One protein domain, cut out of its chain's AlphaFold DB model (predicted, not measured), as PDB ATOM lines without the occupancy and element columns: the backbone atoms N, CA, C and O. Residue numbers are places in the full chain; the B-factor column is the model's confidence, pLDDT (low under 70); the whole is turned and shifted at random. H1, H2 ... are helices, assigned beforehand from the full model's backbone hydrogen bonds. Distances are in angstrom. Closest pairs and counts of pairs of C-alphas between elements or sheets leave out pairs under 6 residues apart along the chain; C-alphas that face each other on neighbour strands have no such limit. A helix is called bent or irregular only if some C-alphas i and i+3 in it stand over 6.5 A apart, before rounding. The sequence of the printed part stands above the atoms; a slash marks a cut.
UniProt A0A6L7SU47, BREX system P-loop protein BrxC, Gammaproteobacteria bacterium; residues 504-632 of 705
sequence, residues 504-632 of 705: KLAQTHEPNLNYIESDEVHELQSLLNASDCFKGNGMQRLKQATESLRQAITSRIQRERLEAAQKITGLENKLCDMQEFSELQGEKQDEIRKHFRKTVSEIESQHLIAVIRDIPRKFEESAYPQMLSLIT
ATOM      1  N   LYS A 504     258.120 109.082 172.711       89.56
ATOM      2  CA  LYS A 504     256.718 109.494 172.856       89.56
ATOM      3  C   LYS A 504     255.756 108.457 172.285       89.56
ATOM      4  O   LYS A 504     254.713 108.210 172.890       89.56
ATOM      5  N   LEU A 505     256.079 107.855 171.140       87.81
ATOM      6  CA  LEU A 505     255.263 106.799 170.542       87.81
ATOM      7  C   LEU A 505     255.213 105.563 171.449       87.81
ATOM      8  O   LEU A 505     254.120 105.057 171.706       87.81
ATOM      9  N   ALA A 506     256.363 105.136 171.982       86.06
ATOM     10  CA  ALA A 506     256.447 104.013 172.913       86.06
ATOM     11  C   ALA A 506     255.633 104.253 174.196       86.06
ATOM     12  O   ALA A 506     254.892 103.370 174.615       86.06
ATOM     13  N   GLN A 507     255.704 105.456 174.778       87.12
ATOM     14  CA  GLN A 507     254.944 105.820 175.982       87.12
ATOM     15  C   GLN A 507     253.439 105.968 175.710       87.12
ATOM     16  O   GLN A 507     252.612 105.472 176.466       87.12
ATOM     17  N   THR A 508     253.055 106.626 174.610       86.81
ATOM     18  CA  THR A 508     251.635 106.883 174.290       86.81
ATOM     19  C   THR A 508     250.884 105.591 173.968       86.81
ATOM     20  O   THR A 508     249.706 105.452 174.296       86.81
ATOM     21  N   HIS A 509     251.559 104.636 173.327       85.38
ATOM     22  CA  HIS A 509     250.975 103.358 172.938       85.38
ATOM     23  C   HIS A 509     251.408 102.191 173.823       85.38
ATOM     24  O   HIS A 509     251.121 101.057 173.451       85.38
ATOM     25  N   GLU A 510     252.001 102.438 174.998       85.00
ATOM     26  CA  GLU A 510     252.429 101.397 175.946       85.00
ATOM     27  C   GLU A 510     251.355 100.304 176.159       85.00
ATOM     28  O   GLU A 510     251.674  99.125 175.989       85.00
ATOM     29  N   PRO A 511     250.058 100.626 176.379       84.38
ATOM     30  CA  PRO A 511     249.031  99.594 176.561       84.38
ATOM     31  C   PRO A 511     248.744  98.767 175.297       84.38
ATOM     32  O   PRO A 511     248.239  97.648 175.390       84.38
ATOM     33  N   ASN A 512     249.029  99.320 174.115       86.38
ATOM     34  CA  ASN A 512     248.830  98.657 172.828       86.38
ATOM     35  C   ASN A 512     250.008  97.745 172.455       86.38
ATOM     36  O   ASN A 512     249.797  96.808 171.686       86.38
ATOM     37  N   LEU A 513     251.210  97.977 173.002       83.75
ATOM     38  CA  LEU A 513     252.414  97.203 172.665       83.75
ATOM     39  C   LEU A 513     252.260  95.711 172.992       83.75
ATOM     40  O   LEU A 513     252.737  94.872 172.239       83.75
ATOM     41  N   ASN A 514     251.494  95.368 174.036       84.12
ATOM     42  CA  ASN A 514     251.195  93.978 174.417       84.12
ATOM     43  C   ASN A 514     250.415  93.177 173.353       84.12
ATOM     44  O   ASN A 514     250.270  91.964 173.482       84.12
ATOM     45  N   TYR A 515     249.862  93.843 172.336       80.44
ATOM     46  CA  TYR A 515     249.035  93.233 171.288       80.44
ATOM     47  C   TYR A 515     249.714  93.222 169.908       80.44
ATOM     48  O   TYR A 515     249.070  92.888 168.905       80.44
ATOM     49  N   ILE A 516     250.986  93.616 169.855       81.88
ATOM     50  CA  ILE A 516     251.818  93.707 168.651       81.88
ATOM     51  C   ILE A 516     252.892  92.616 168.713       81.88
ATOM     52  O   ILE A 516     253.153  92.057 169.777       81.88
ATOM     53  N   GLU A 517     253.446  92.258 167.558       75.31
ATOM     54  CA  GLU A 517     254.560  91.317 167.460       75.31
ATOM     55  C   GLU A 517     255.759  91.801 168.299       75.31
ATOM     56  O   GLU A 517     256.018  93.000 168.443       75.31
ATOM     57  N   SER A 518     256.433  90.854 168.958       73.00
ATOM     58  CA  SER A 518     257.479  91.156 169.943       73.00
ATOM     59  C   SER A 518     258.723  91.774 169.319       73.00
ATOM     60  O   SER A 518     259.458  92.477 170.009       73.00
ATOM     61  N   ASP A 519     258.961  91.512 168.038       78.12
ATOM     62  CA  ASP A 519     260.229  91.798 167.378       78.12
ATOM     63  C   ASP A 519     260.366  93.298 167.081       78.12
ATOM     64  O   ASP A 519     261.399  93.892 167.394       78.12
ATOM     65  N   GLU A 520     259.302  93.958 166.610       76.81
ATOM     66  CA  GLU A 520     259.278  95.405 166.350       76.81
ATOM     67  C   GLU A 520     259.347  96.226 167.642       76.81
ATOM     68  O   GLU A 520     259.976  97.288 167.693       76.81
ATOM     69  N   VAL A 521     258.708  95.736 168.709       80.88
ATOM     70  CA  VAL A 521     258.743  96.380 170.030       80.88
ATOM     71  C   VAL A 521     260.129  96.232 170.653       80.88
ATOM     72  O   VAL A 521     260.679  97.208 171.172       80.88
ATOM     73  N   HIS A 522     260.718  95.036 170.570       83.31
ATOM     74  CA  HIS A 522     262.046  94.761 171.102       83.31
ATOM     75  C   HIS A 522     263.129  95.546 170.353       83.31
ATOM     76  O   HIS A 522     264.010  96.121 170.993       83.31
ATOM     77  N   GLU A 523     263.064  95.640 169.020       83.94
ATOM     78  CA  GLU A 523     264.012  96.434 168.231       83.94
ATOM     79  C   GLU A 523     263.994  97.911 168.655       83.94
ATOM     80  O   GLU A 523     265.042  98.472 168.984       83.94
ATOM     81  N   LEU A 524     262.813  98.529 168.757       85.94
ATOM     82  CA  LEU A 524     262.688  99.929 169.168       85.94
ATOM     83  C   LEU A 524     263.163 100.161 170.614       85.94
ATOM     84  O   LEU A 524     263.906 101.111 170.868       85.94
ATOM     85  N   GLN A 525     262.799  99.285 171.556       84.00
ATOM     86  CA  GLN A 525     263.268  99.377 172.945       84.00
ATOM     87  C   GLN A 525     264.785  99.174 173.062       84.00
ATOM     88  O   GLN A 525     265.438  99.865 173.847       84.00
ATOM     89  N   SER A 526     265.360  98.268 172.270       85.62
ATOM     90  CA  SER A 526     266.806  98.036 172.247       85.62
ATOM     91  C   SER A 526     267.567  99.274 171.762       85.62
ATOM     92  O   SER A 526     268.561  99.658 172.374       85.62
ATOM     93  N   LEU A 527     267.055  99.961 170.733       84.75
ATOM     94  CA  LEU A 527     267.663 101.170 170.177       84.75
ATOM     95  C   LEU A 527     267.499 102.392 171.089       84.75
ATOM     96  O   LEU A 527     268.404 103.221 171.150       84.75
ATOM     97  N   LEU A 528     266.381 102.505 171.818       84.69
ATOM     98  CA  LEU A 528     266.178 103.573 172.804       84.69
ATOM     99  C   LEU A 528     267.106 103.431 174.021       84.69
ATOM    100  O   LEU A 528     267.530 104.445 174.579       84.69
ATOM    101  N   ASN A 529     267.433 102.198 174.413       83.62
ATOM    102  CA  ASN A 529     268.275 101.902 175.578       83.62
ATOM    103  C   ASN A 529     269.766 101.723 175.246       83.62
ATOM    104  O   ASN A 529     270.583 101.612 176.161       83.62
ATOM    105  N   ALA A 530     270.137 101.683 173.965       83.25
ATOM    106  CA  ALA A 530     271.522 101.522 173.544       83.25
ATOM    107  C   ALA A 530     272.378 102.736 173.944       83.25
ATOM    108  O   ALA A 530     272.029 103.887 173.680       83.25
ATOM    109  N   SER A 531     273.540 102.480 174.550       76.62
ATOM    110  CA  SER A 531     274.472 103.521 175.005       76.62
ATOM    111  C   SER A 531     275.174 104.272 173.868       76.62
ATOM    112  O   SER A 531     275.786 105.305 174.108       76.62
ATOM    113  N   ASP A 532     275.115 103.758 172.642       80.38
ATOM    114  CA  ASP A 532     275.771 104.280 171.440       80.38
ATOM    115  C   ASP A 532     274.772 104.680 170.342       80.38
ATOM    116  O   ASP A 532     275.163 104.910 169.198       80.38
ATOM    117  N   CYS A 533     273.487 104.831 170.681       78.69
ATOM    118  CA  CYS A 533     272.424 105.134 169.719       78.69
ATOM    119  C   CYS A 533     272.675 106.421 168.903       78.69
ATOM    120  O   CYS A 533     272.196 106.552 167.775       78.69
ATOM    121  N   PHE A 534     273.444 107.366 169.456       78.81
ATOM    122  CA  PHE A 534     273.829 108.630 168.821       78.81
ATOM    123  C   PHE A 534     274.948 108.490 167.770       78.81
ATOM    124  O   PHE A 534     275.224 109.446 167.044       78.81
ATOM    125  N   LYS A 535     275.594 107.321 167.660       78.38
ATOM    126  CA  LYS A 535     276.679 107.066 166.702       78.38
ATOM    127  C   LYS A 535     276.170 106.371 165.434       78.38
ATOM    128  O   LYS A 535     275.279 105.522 165.457       78.38
ATOM    129  N   GLY A 536     276.787 106.709 164.298       78.62
ATOM    130  CA  GLY A 536     276.549 106.049 163.011       78.62
ATOM    131  C   GLY A 536     275.082 106.070 162.559       78.62
ATOM    132  O   GLY A 536     274.403 107.093 162.641       78.62
ATOM    133  N   ASN A 537     274.585 104.925 162.077       79.69
ATOM    134  CA  ASN A 537     273.230 104.786 161.523       79.69
ATOM    135  C   ASN A 537     272.148 104.473 162.580       79.69
ATOM    136  O   ASN A 537     271.018 104.150 162.206       79.69
ATOM    137  N   GLY A 538     272.457 104.566 163.881       80.56
ATOM    138  CA  GLY A 538     271.528 104.232 164.971       80.56
ATOM    139  C   GLY A 538     270.210 105.009 164.902       80.56
ATOM    140  O   GLY A 538     269.136 104.414 164.923       80.56
ATOM    141  N   MET A 539     270.272 106.325 164.686       84.44
ATOM    142  CA  MET A 539     269.073 107.173 164.594       84.44
ATOM    143  C   MET A 539     268.251 106.956 163.321       84.44
ATOM    144  O   MET A 539     267.031 107.101 163.337       84.44
ATOM    145  N   GLN A 540     268.893 106.583 162.211       85.12
ATOM    146  CA  GLN A 540     268.166 106.218 160.993       85.12
ATOM    147  C   GLN A 540     267.392 104.914 161.192       85.12
ATOM    148  O   GLN A 540     266.226 104.839 160.807       85.12
ATOM    149  N   ARG A 541     268.012 103.925 161.849       85.81
ATOM    150  CA  ARG A 541     267.343 102.679 162.243       85.81
ATOM    151  C   ARG A 541     266.208 102.943 163.225       85.81
ATOM    152  O   ARG A 541     265.113 102.444 163.006       85.81
ATOM    153  N   LEU A 542     266.416 103.805 164.223       87.50
ATOM    154  CA  LEU A 542     265.361 104.189 165.166       87.50
ATOM    155  C   LEU A 542     264.169 104.830 164.446       87.50
ATOM    156  O   LEU A 542     263.024 104.481 164.726       87.50
ATOM    157  N   LYS A 543     264.415 105.714 163.472       87.44
ATOM    158  CA  LYS A 543     263.352 106.315 162.655       87.44
ATOM    159  C   LYS A 543     262.574 105.262 161.857       87.44
ATOM    160  O   LYS A 543     261.349 105.317 161.818       87.44
ATOM    161  N   GLN A 544     263.274 104.314 161.236       88.75
ATOM    162  CA  GLN A 544     262.652 103.216 160.487       88.75
ATOM    163  C   GLN A 544     261.823 102.307 161.402       88.75
ATOM    164  O   GLN A 544     260.662 102.046 161.093       88.75
ATOM    165  N   ALA A 545     262.371 101.906 162.551       86.56
ATOM    166  CA  ALA A 545     261.670 101.105 163.552       86.56
ATOM    167  C   ALA A 545     260.435 101.837 164.106       86.56
ATOM    168  O   ALA A 545     259.376 101.238 164.256       86.56
ATOM    169  N   THR A 546     260.533 103.151 164.336       88.50
ATOM    170  CA  THR A 546     259.410 103.980 164.811       88.50
ATOM    171  C   THR A 546     258.276 104.034 163.793       88.50
ATOM    172  O   THR A 546     257.110 103.900 164.163       88.50
ATOM    173  N   GLU A 547     258.597 104.210 162.510       89.69
ATOM    174  CA  GLU A 547     257.590 104.235 161.448       89.69
ATOM    175  C   GLU A 547     256.969 102.846 161.225       89.69
ATOM    176  O   GLU A 547     255.749 102.739 161.102       89.69
ATOM    177  N   SER A 548     257.776 101.782 161.278       88.25
ATOM    178  CA  SER A 548     257.288 100.397 161.228       88.25
ATOM    179  C   SER A 548     256.323 100.099 162.381       88.25
ATOM    180  O   SER A 548     255.194  99.658 162.158       88.25
ATOM    181  N   LEU A 549     256.702 100.452 163.617       88.12
ATOM    182  CA  LEU A 549     255.855 100.262 164.793       88.12
ATOM    183  C   LEU A 549     254.572 101.099 164.708       88.12
ATOM    184  O   LEU A 549     253.494 100.607 165.036       88.12
ATOM    185  N   ARG A 550     254.644 102.345 164.218       89.00
ATOM    186  CA  ARG A 550     253.458 103.188 163.984       89.00
ATOM    187  C   ARG A 550     252.477 102.521 163.018       89.00
ATOM    188  O   ARG A 550     251.267 102.528 163.273       89.00
ATOM    189  N   GLN A 551     252.982 101.947 161.930       88.62
ATOM    190  CA  GLN A 551     252.167 101.222 160.957       88.62
ATOM    191  C   GLN A 551     251.569  99.958 161.580       88.62
ATOM    192  O   GLN A 551     250.355  99.772 161.498       88.62
ATOM    193  N   ALA A 552     252.363  99.165 162.305       86.56
ATOM    194  CA  ALA A 552     251.893  97.968 163.003       86.56
ATOM    195  C   ALA A 552     250.788  98.277 164.032       86.56
ATOM    196  O   ALA A 552     249.740  97.623 164.023       86.56
ATOM    197  N   ILE A 553     250.960  99.322 164.859       87.88
ATOM    198  CA  ILE A 553     249.940  99.806 165.809       87.88
ATOM    199  C   ILE A 553     248.657 100.175 165.058       87.88
ATOM    200  O   ILE A 553     247.571  99.721 165.420       87.88
ATOM    201  N   THR A 554     248.772 100.989 164.006       88.50
ATOM    202  CA  THR A 554     247.613 101.496 163.257       88.50
ATOM    203  C   THR A 554     246.852 100.359 162.581       88.50
ATOM    204  O   THR A 554     245.631 100.264 162.723       88.50
ATOM    205  N   SER A 555     247.561  99.453 161.906       87.69
ATOM    206  CA  SER A 555     246.972  98.275 161.271       87.69
ATOM    207  C   SER A 555     246.318  97.344 162.291       87.69
ATOM    208  O   SER A 555     245.236  96.816 162.022       87.69
ATOM    209  N   ARG A 556     246.914  97.164 163.479       87.94
ATOM    210  CA  ARG A 556     246.309  96.349 164.538       87.94
ATOM    211  C   ARG A 556     245.033  96.982 165.080       87.94
ATOM    212  O   ARG A 556     244.024  96.293 165.161       87.94
ATOM    213  N   ILE A 557     245.048  98.280 165.389       88.69
ATOM    214  CA  ILE A 557     243.857  99.014 165.845       88.69
ATOM    215  C   ILE A 557     242.734  98.913 164.807       88.69
ATOM    216  O   ILE A 557     241.599  98.614 165.167       88.69
ATOM    217  N   GLN A 558     243.033  99.122 163.522       88.69
ATOM    218  CA  GLN A 558     242.033  99.028 162.453       88.69
ATOM    219  C   GLN A 558     241.436  97.622 162.334       88.69
ATOM    220  O   GLN A 558     240.219  97.495 162.208       88.69
ATOM    221  N   ARG A 559     242.265  96.575 162.422       88.56
ATOM    222  CA  ARG A 559     241.798  95.181 162.396       88.56
ATOM    223  C   ARG A 559     240.854  94.883 163.559       88.56
ATOM    224  O   ARG A 559     239.768  94.361 163.343       88.56
ATOM    225  N   GLU A 560     241.236  95.275 164.771       88.81
ATOM    226  CA  GLU A 560     240.426  95.045 165.973       88.81
ATOM    227  C   GLU A 560     239.119  95.850 165.938       88.81
ATOM    228  O   GLU A 560     238.075  95.330 166.323       88.81
ATOM    229  N   ARG A 561     239.136  97.088 165.419       90.12
ATOM    230  CA  ARG A 561     237.914  97.883 165.195       90.12
ATOM    231  C   ARG A 561     236.980  97.203 164.200       90.12
ATOM    232  O   ARG A 561     235.782  97.143 164.459       90.12
ATOM    233  N   LEU A 562     237.516  96.682 163.095       89.50
ATOM    234  CA  LEU A 562     236.731  95.969 162.089       89.50
ATOM    235  C   LEU A 562     236.091  94.707 162.684       89.50
ATOM    236  O   LEU A 562     234.890  94.511 162.530       89.50
ATOM    237  N   GLU A 563     236.862  93.888 163.402       88.44
ATOM    238  CA  GLU A 563     236.358  92.677 164.062       88.44
ATOM    239  C   GLU A 563     235.300  92.999 165.130       88.44
ATOM    240  O   GLU A 563     234.264  92.336 165.209       88.44
ATOM    241  N   ALA A 564     235.527  94.036 165.942       87.50
ATOM    242  CA  ALA A 564     234.587  94.488 166.962       87.50
ATOM    243  C   ALA A 564     233.282  95.024 166.349       87.50
ATOM    244  O   ALA A 564     232.197  94.635 166.783       87.50
ATOM    245  N   ALA A 565     233.374  95.857 165.308       88.19
ATOM    246  CA  ALA A 565     232.214  96.366 164.582       88.19
ATOM    247  C   ALA A 565     231.433  95.228 163.910       88.19
ATOM    248  O   ALA A 565     230.216  95.163 164.053       88.19
ATOM    249  N   GLN A 566     232.119  94.274 163.269       88.12
ATOM    250  CA  GLN A 566     231.487  93.098 162.663       88.12
ATOM    251  C   GLN A 566     230.725  92.247 163.684       88.12
ATOM    252  O   GLN A 566     229.641  91.761 163.366       88.12
ATOM    253  N   LYS A 567     231.237  92.088 164.912       85.62
ATOM    254  CA  LYS A 567     230.505  91.397 165.988       85.62
ATOM    255  C   LYS A 567     229.213  92.126 166.355       85.62
ATOM    256  O   LYS A 567     228.165  91.489 166.429       85.62
ATOM    257  N   ILE A 568     229.268  93.449 166.527       86.56
ATOM    258  CA  ILE A 568     228.089  94.271 166.839       86.56
ATOM    259  C   ILE A 568     227.068  94.241 165.694       86.56
ATOM    260  O   ILE A 568     225.892  93.992 165.941       86.56
ATOM    261  N   THR A 569     227.501  94.411 164.443       85.31
ATOM    262  CA  THR A 569     226.622  94.319 163.265       85.31
ATOM    263  C   THR A 569     226.057  92.908 163.082       85.31
ATOM    264  O   THR A 569     224.909  92.739 162.686       85.31
ATOM    265  N   GLY A 570     226.824  91.866 163.417       84.12
ATOM    266  CA  GLY A 570     226.329  90.491 163.441       84.12
ATOM    267  C   GLY A 570     225.201  90.291 164.459       84.12
ATOM    268  O   GLY A 570     224.212  89.628 164.151       84.12
ATOM    269  N   LEU A 571     225.318  90.891 165.649       82.06
ATOM    270  CA  LEU A 571     224.253  90.909 166.659       82.06
ATOM    271  C   LEU A 571     223.039  91.737 166.206       82.06
ATOM    272  O   LEU A 571     221.906  91.315 166.442       82.06
ATOM    273  N   GLU A 572     223.266  92.869 165.531       83.75
ATOM    274  CA  GLU A 572     222.215  93.709 164.940       83.75
ATOM    275  C   GLU A 572     221.398  92.930 163.906       83.75
ATOM    276  O   GLU A 572     220.172  92.913 163.986       83.75
ATOM    277  N   ASN A 573     222.067  92.226 162.986       83.00
ATOM    278  CA  ASN A 573     221.410  91.406 161.966       83.00
ATOM    279  C   ASN A 573     220.597  90.273 162.602       83.00
ATOM    280  O   ASN A 573     219.421  90.124 162.293       83.00
ATOM    281  N   LYS A 574     221.176  89.543 163.568       80.81
ATOM    282  CA  LYS A 574     220.463  88.479 164.302       80.81
ATOM    283  C   LYS A 574     219.195  88.981 164.992       80.81
ATOM    284  O   LYS A 574     218.221  88.244 165.064       80.81
ATOM    285  N   LEU A 575     219.228  90.200 165.533       79.19
ATOM    286  CA  LEU A 575     218.082  90.821 166.191       79.19
ATOM    287  C   LEU A 575     217.054  91.320 165.162       79.19
ATOM    288  O   LEU A 575     215.860  91.134 165.372       79.19
ATOM    289  N   CYS A 576     217.498  91.898 164.041       76.56
ATOM    290  CA  CYS A 576     216.616  92.341 162.956       76.56
ATOM    291  C   CYS A 576     215.912  91.183 162.232       76.56
ATOM    292  O   CYS A 576     214.793  91.370 161.758       76.56
ATOM    293  N   ASP A 577     216.541  90.007 162.162       78.88
ATOM    294  CA  ASP A 577     215.975  88.800 161.548       78.88
ATOM    295  C   ASP A 577     214.893  88.131 162.427       78.88
ATOM    296  O   ASP A 577     214.202  87.217 161.970       78.88
ATOM    297  N   MET A 578     214.720  88.562 163.686       76.88
ATOM    298  CA  MET A 578     213.659  88.055 164.561       76.88
ATOM    299  C   MET A 578     212.287  88.564 164.109       76.88
ATOM    300  O   MET A 578     212.096  89.750 163.825       76.88
ATOM    301  N   GLN A 579     211.297  87.672 164.102       64.88
ATOM    302  CA  GLN A 579     209.930  88.012 163.711       64.88
ATOM    303  C   GLN A 579     209.334  89.079 164.645       64.88
ATOM    304  O   GLN A 579     208.704  90.024 164.175       64.88
ATOM    305  N   GLU A 580     209.637  88.995 165.944       69.69
ATOM    306  CA  GLU A 580     209.198  89.951 166.963       69.69
ATOM    307  C   GLU A 580     209.719  91.379 166.716       69.69
ATOM    308  O   GLU A 580     209.065  92.346 167.093       69.69
ATOM    309  N   PHE A 581     210.865  91.547 166.043       69.62
ATOM    310  CA  PHE A 581     211.393  92.871 165.701       69.62
ATOM    311  C   PHE A 581     210.619  93.521 164.546       69.62
ATOM    312  O   PHE A 581     210.389  94.731 164.560       69.62
ATOM    313  N   SER A 582     210.175  92.724 163.569       68.69
ATOM    314  CA  SER A 582     209.389  93.199 162.418       68.69
ATOM    315  C   SER A 582     207.971  93.649 162.798       68.69
ATOM    316  O   SER A 582     207.361  94.416 162.058       68.69
ATOM    317  N   GLU A 583     207.459  93.203 163.949       68.50
ATOM    318  CA  GLU A 583     206.124  93.535 164.470       68.50
ATOM    319  C   GLU A 583     206.100  94.833 165.314       68.50
ATOM    320  O   GLU A 583     205.026  95.325 165.660       68.50
ATOM    321  N   LEU A 584     207.264  95.425 165.621       70.75
ATOM    322  CA  LEU A 584     207.385  96.669 166.396       70.75
ATOM    323  C   LEU A 584     207.036  97.934 165.590       70.75
ATOM    324  O   LEU A 584     207.208  97.995 164.373       70.75
ATOM    325  N   GLN A 585     206.630  99.002 166.288       73.38
ATOM    326  CA  GLN A 585     206.452 100.332 165.689       73.38
ATOM    327  C   GLN A 585     207.784 100.913 165.179       73.38
ATOM    328  O   GLN A 585     208.821 100.771 165.831       73.38
ATOM    329  N   GLY A 586     207.738 101.635 164.053       72.12
ATOM    330  CA  GLY A 586     208.928 102.183 163.383       72.12
ATOM    331  C   GLY A 586     209.829 103.045 164.280       72.12
ATOM    332  O   GLY A 586     211.048 102.930 164.198       72.12
ATOM    333  N   GLU A 587     209.262 103.825 165.208       73.38
ATOM    334  CA  GLU A 587     210.051 104.635 166.155       73.38
ATOM    335  C   GLU A 587     210.911 103.777 167.102       73.38
ATOM    336  O   GLU A 587     212.081 104.089 167.332       73.38
ATOM    337  N   LYS A 588     210.372 102.653 167.598       72.81
ATOM    338  CA  LYS A 588     211.103 101.715 168.472       72.81
ATOM    339  C   LYS A 588     212.174 100.936 167.693       72.81
ATOM    340  O   LYS A 588     213.258 100.687 168.220       72.81
ATOM    341  N   GLN A 589     211.906 100.590 166.430       74.12
ATOM    342  CA  GLN A 589     212.896  99.961 165.541       74.12
ATOM    343  C   GLN A 589     214.096 100.890 165.280       74.12
ATOM    344  O   GLN A 589     215.250 100.451 165.341       74.12
ATOM    345  N   ASP A 590     213.839 102.178 165.042       79.81
ATOM    346  CA  ASP A 590     214.884 103.182 164.831       79.81
ATOM    347  C   ASP A 590     215.701 103.462 166.098       79.81
ATOM    348  O   ASP A 590     216.920 103.658 166.013       79.81
ATOM    349  N   GLU A 591     215.074 103.438 167.279       81.00
ATOM    350  CA  GLU A 591     215.760 103.603 168.562       81.00
ATOM    351  C   GLU A 591     216.755 102.464 168.836       81.00
ATOM    352  O   GLU A 591     217.900 102.723 169.227       81.00
ATOM    353  N   ILE A 592     216.373 101.215 168.556       79.38
ATOM    354  CA  ILE A 592     217.261 100.052 168.701       79.38
ATOM    355  C   ILE A 592     218.437 100.161 167.721       79.38
ATOM    356  O   ILE A 592     219.596 100.124 168.141       79.38
ATOM    357  N   ARG A 593     218.176 100.416 166.430       82.94
ATOM    358  CA  ARG A 593     219.236 100.618 165.417       82.94
ATOM    359  C   ARG A 593     220.154 101.792 165.756       82.94
ATOM    360  O   ARG A 593     221.343 101.784 165.441       82.94
ATOM    361  N   LYS A 594     219.636 102.843 166.397       85.75
ATOM    362  CA  LYS A 594     220.446 103.979 166.864       85.75
ATOM    363  C   LYS A 594     221.437 103.564 167.953       85.75
ATOM    364  O   LYS A 594     222.556 104.071 167.944       85.75
ATOM    365  N   HIS A 595     221.072 102.644 168.847       84.50
ATOM    366  CA  HIS A 595     221.995 102.134 169.863       84.50
ATOM    367  C   HIS A 595     223.133 101.315 169.244       84.50
ATOM    368  O   HIS A 595     224.289 101.587 169.558       84.50
ATOM    369  N   PHE A 596     222.839 100.412 168.300       85.56
ATOM    370  CA  PHE A 596     223.876  99.681 167.554       85.56
ATOM    371  C   PHE A 596     224.818 100.633 166.807       85.56
ATOM    372  O   PHE A 596     226.036 100.556 166.975       85.56
ATOM    373  N   ARG A 597     224.272 101.616 166.075       86.69
ATOM    374  CA  ARG A 597     225.074 102.651 165.396       86.69
ATOM    375  C   ARG A 597     225.943 103.454 166.363       86.69
ATOM    376  O   ARG A 597     227.094 103.746 166.046       86.69
ATOM    377  N   LYS A 598     225.421 103.797 167.545       89.44
ATOM    378  CA  LYS A 598     226.182 104.507 168.582       89.44
ATOM    379  C   LYS A 598     227.348 103.658 169.089       89.44
ATOM    380  O   LYS A 598     228.448 104.184 169.200       89.44
ATOM    381  N   THR A 599     227.135 102.368 169.342       86.94
ATOM    382  CA  THR A 599     228.196 101.455 169.794       86.94
ATOM    383  C   THR A 599     229.254 101.221 168.714       86.94
ATOM    384  O   THR A 599     230.442 101.212 169.025       86.94
ATOM    385  N   VAL A 600     228.867 101.101 167.440       87.94
ATOM    386  CA  VAL A 600     229.834 101.024 166.328       87.94
ATOM    387  C   VAL A 600     230.653 102.316 166.223       87.94
ATOM    388  O   VAL A 600     231.877 102.256 166.150       87.94
ATOM    389  N   SER A 601     230.010 103.485 166.314       87.69
ATOM    390  CA  SER A 601     230.711 104.778 166.323       87.69
ATOM    391  C   SER A 601     231.643 104.931 167.535       87.69
ATOM    392  O   SER A 601     232.742 105.476 167.415       87.69
ATOM    393  N   GLU A 602     231.249 104.398 168.694       89.19
ATOM    394  CA  GLU A 602     232.102 104.339 169.879       89.19
ATOM    395  C   GLU A 602     233.355 103.497 169.605       89.19
ATOM    396  O   GLU A 602     234.457 103.997 169.814       89.19
ATOM    397  N   ILE A 603     233.215 102.289 169.041       88.38
ATOM    398  CA  ILE A 603     234.344 101.426 168.640       88.38
ATOM    399  C   ILE A 603     235.289 102.157 167.673       88.38
ATOM    400  O   ILE A 603     236.508 102.127 167.858       88.38
ATOM    401  N   GLU A 604     234.748 102.851 166.668       87.50
ATOM    402  CA  GLU A 604     235.536 103.606 165.684       87.50
ATOM    403  C   GLU A 604     236.326 104.770 166.299       87.50
ATOM    404  O   GLU A 604     237.386 105.134 165.785       87.50
ATOM    405  N   SER A 605     235.861 105.337 167.413       87.38
ATOM    406  CA  SER A 605     236.549 106.431 168.108       87.38
ATOM    407  C   SER A 605     237.671 105.971 169.053       87.38
ATOM    408  O   SER A 605     238.547 106.763 169.394       87.38
ATOM    409  N   GLN A 606     237.704 104.695 169.458       89.31
ATOM    410  CA  GLN A 606     238.649 104.209 170.474       89.31
ATOM    411  C   GLN A 606     240.028 103.859 169.911       89.31
ATOM    412  O   GLN A 606     240.135 103.211 168.874       89.31
ATOM    413  N   HIS A 607     241.102 104.230 170.613       85.06
ATOM    414  CA  HIS A 607     242.495 103.997 170.184       85.06
ATOM    415  C   HIS A 607     243.234 102.911 170.985       85.06
ATOM    416  O   HIS A 607     244.351 102.528 170.629       85.06
ATOM    417  N   LEU A 608     242.627 102.412 172.065       87.88
ATOM    418  CA  LEU A 608     243.189 101.359 172.911       87.88
ATOM    419  C   LEU A 608     242.629  99.998 172.501       87.88
ATOM    420  O   LEU A 608     241.419  99.779 172.574       87.88
ATOM    421  N   ILE A 609     243.510  99.066 172.130       87.19
ATOM    422  CA  ILE A 609     243.122  97.726 171.654       87.19
ATOM    423  C   ILE A 609     242.316  96.974 172.722       87.19
ATOM    424  O   ILE A 609     241.298  96.357 172.416       87.19
ATOM    425  N   ALA A 610     242.719  97.089 173.991       85.94
ATOM    426  CA  ALA A 610     242.006  96.477 175.110       85.94
ATOM    427  C   ALA A 610     240.551  96.971 175.228       85.94
ATOM    428  O   ALA A 610     239.644  96.170 175.438       85.94
ATOM    429  N   VAL A 611     240.319  98.278 175.047       87.50
ATOM    430  CA  VAL A 611     238.980  98.885 175.130       87.50
ATOM    431  C   VAL A 611     238.132  98.481 173.927       87.50
ATOM    432  O   VAL A 611     236.978  98.101 174.102       87.50
ATOM    433  N   ILE A 612     238.712  98.481 172.722       87.12
ATOM    434  CA  ILE A 612     238.030  98.030 171.499       87.12
ATOM    435  C   ILE A 612     237.516  96.593 171.653       87.12
ATOM    436  O   ILE A 612     236.379  96.310 171.288       87.12
ATOM    437  N   ARG A 613     238.320  95.693 172.234       86.62
ATOM    438  CA  ARG A 613     237.917  94.298 172.483       86.62
ATOM    439  C   ARG A 613     236.835  94.155 173.550       86.62
ATOM    440  O   ARG A 613     236.033  93.227 173.479       86.62
ATOM    441  N   ASP A 614     236.823  95.043 174.538       86.88
ATOM    442  CA  ASP A 614     235.902  94.976 175.672       86.88
ATOM    443  C   ASP A 614     234.501  95.515 175.339       86.88
ATOM    444  O   ASP A 614     233.518  95.037 175.901       86.88
ATOM    445  N   ILE A 615     234.381  96.460 174.395       86.25
ATOM    446  CA  ILE A 615     233.086  97.052 174.005       86.25
ATOM    447  C   ILE A 615     232.092  95.998 173.476       86.25
ATOM    448  O   ILE A 615     230.988  95.937 174.021       86.25
ATOM    449  N   PRO A 616     232.429  95.131 172.495       85.12
ATOM    450  CA  PRO A 616     231.517  94.081 172.037       85.12
ATOM    451  C   PRO A 616     231.104  93.121 173.145       85.12
ATOM    452  O   PRO A 616     229.932  92.773 173.235       85.12
ATOM    453  N   ARG A 617     232.045  92.747 174.023       84.44
ATOM    454  CA  ARG A 617     231.766  91.865 175.158       84.44
ATOM    455  C   ARG A 617     230.749  92.494 176.109       84.44
ATOM    456  O   ARG A 617     229.733  91.883 176.418       84.44
ATOM    457  N   LYS A 618     230.982  93.742 176.529       84.56
ATOM    458  CA  LYS A 618     230.052  94.486 177.393       84.56
ATOM    459  C   LYS A 618     228.688  94.669 176.739       84.56
ATOM    460  O   LYS A 618     227.665  94.555 177.413       84.56
ATOM    461  N   PHE A 619     228.669  94.959 175.441       84.62
ATOM    462  CA  PHE A 619     227.434  95.111 174.687       84.62
ATOM    463  C   PHE A 619     226.629  93.807 174.663       84.62
ATOM    464  O   PHE A 619     225.441  93.828 174.974       84.62
ATOM    465  N   GLU A 620     227.273  92.674 174.381       81.12
ATOM    466  CA  GLU A 620     226.650  91.346 174.359       81.12
ATOM    467  C   GLU A 620     226.147  90.896 175.742       81.12
ATOM    468  O   GLU A 620     225.074  90.300 175.843       81.12
ATOM    469  N   GLU A 621     226.884  91.213 176.812       79.62
ATOM    470  CA  GLU A 621     226.550  90.808 178.185       79.62
ATOM    471  C   GLU A 621     225.449  91.657 178.839       79.62
ATOM    472  O   GLU A 621     224.721  91.146 179.689       79.62
ATOM    473  N   SER A 622     225.324  92.944 178.487       77.31
ATOM    474  CA  SER A 622     224.456  93.885 179.218       77.31
ATOM    475  C   SER A 622     223.433  94.619 178.353       77.31
ATOM    476  O   SER A 622     222.250  94.630 178.687       77.31
ATOM    477  N   ALA A 623     223.855  95.204 177.231       77.62
ATOM    478  CA  ALA A 623     222.991  96.029 176.391       77.62
ATOM    479  C   ALA A 623     222.087  95.175 175.487       77.62
ATOM    480  O   ALA A 623     220.900  95.461 175.340       77.62
ATOM    481  N   TYR A 624     222.621  94.089 174.926       79.56
ATOM    482  CA  TYR A 624     221.889  93.200 174.028       79.56
ATOM    483  C   TYR A 624     220.712  92.463 174.706       79.56
ATOM    484  O   TYR A 624     219.611  92.500 174.152       79.56
ATOM    485  N   PRO A 625     220.841  91.900 175.930       74.19
ATOM    486  CA  PRO A 625     219.706  91.317 176.651       74.19
ATOM    487  C   PRO A 625     218.599  92.338 176.964       74.19
ATOM    488  O   PRO A 625     217.414  92.014 176.884       74.19
ATOM    489  N   GLN A 626     218.969  93.584 177.292       75.50
ATOM    490  CA  GLN A 626     217.999  94.659 177.537       75.50
ATOM    491  C   GLN A 626     217.191  94.964 176.271       75.50
ATOM    492  O   GLN A 626     215.964  95.046 176.336       75.50
ATOM    493  N   MET A 627     217.849  95.037 175.112       75.31
ATOM    494  CA  MET A 627     217.176  95.221 173.822       75.31
ATOM    495  C   MET A 627     216.247  94.049 173.486       75.31
ATOM    496  O   MET A 627     215.107  94.279 173.095       75.31
ATOM    497  N   LEU A 628     216.669  92.802 173.719       71.62
ATOM    498  CA  LEU A 628     215.801  91.629 173.536       71.62
ATOM    499  C   LEU A 628     214.556  91.673 174.442       71.62
ATOM    500  O   LEU A 628     213.451  91.341 174.003       71.62
ATOM    501  N   SER A 629     214.696  92.138 175.687       70.50
ATOM    502  CA  SER A 629     213.559  92.293 176.607       70.50
ATOM    503  C   SER A 629     212.567  93.382 176.168       70.50
ATOM    504  O   SER A 629     211.355  93.197 176.303       70.50
ATOM    505  N   LEU A 630     213.063  94.475 175.573       69.75
ATOM    506  CA  LEU A 630     212.255  95.566 175.012       69.75
ATOM    507  C   LEU A 630     211.435  95.112 173.795       69.75
ATOM    508  O   LEU A 630     210.298  95.545 173.639       69.75
ATOM    509  N   ILE A 631     211.979  94.210 172.972       68.56
ATOM    510  CA  ILE A 631     211.321  93.677 171.763       68.56
ATOM    511  C   ILE A 631     210.190  92.695 172.102       68.56
ATOM    512  O   ILE A 631     209.245  92.546 171.338       68.56
ATOM    513  N   THR A 632     210.262  92.028 173.255       61.94
ATOM    514  CA  THR A 632     209.347  90.921 173.603       61.94
ATOM    515  C   THR A 632     208.319  91.292 174.674       61.94
ATOM    516  O   THR A 632     207.487  90.468 175.056       61.94
TER     517      THR A 632
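AT A GLANCE: This is residues 504 to 632 of the 705 residues of the protein "BREX system P-loop protein BrxC" of Gammaproteobacteria bacterium (UniProt A0A6L7SU47). A long rod is built along one helix, H4; toward one end H3 folds back on it as a hairpin, with the short H1 and H2 beside them, and toward the other end H4, H6 and H7a form an up-and-down bundle, each running against the one before. The 129 printed residues hold seven named helices, H1 to H7, and no named strand: all helix. The whole is only just extended, close to loose, with a radius of gyration of the C-alphas of 21.2 A and spans of 72 by 19 by 19 A.

IN THESE COORDINATES: H1 is residues 504 to 508, from C-alpha 504 at (256.718, 109.494, 172.856), and H2 is 510 to 513. H3, 518 to 529, is 16.2 A long; H4, 538 to 576, is 56.2 A. H5 is 579 to 582; H6, 586 to 605, is 28.3 A. H7, 609 to 632, was assigned as one helix by its hydrogen bonds but is bent, with C-alphas 621 and 624 6.7 A apart: arm H7a is 609 to 621, 19.1 A, and arm H7b is 624 to 632, ending with C-alpha 632 at (209.347, 90.921, 173.603).

HOW THE PARTS SIT: H1 is close to H4 but not clearly touching: C-alphas 505 and 546, the closest, are 7.6 A apart. H2 touches H7a, closest C-alphas 512 and 609, 5.9 A. H3 touches H4, closest C-alphas 524 and 545, 5.8 A, at an only just steep tilt of 38 degrees, opposite ways. H4 touches H6, closest C-alphas 565 and 600, 5.5 A, and H7a, closest 564 and 616, 5.9 A. H6 and H7a, a hairpin, only just touch, with 3 pairs of C-alphas within 8 A, closest 603 and 612, 5.8 A. H5 and H7b only just touch, also with 3 pairs, closest 581 and 631, 6.1 A. Every O i to N i+4 pair is within hydrogen-bond range in H1, H3, H4, H6 and H7b; H7a has 7 of 9, and H2 and H5 are too short for one.

THE WHOLE: The farthest C-alphas, 535 and 583, are 71.9 A apart. The printed part has no cut and no long link. Residues 579 to 583 and 630 to 632 are under pLDDT 70.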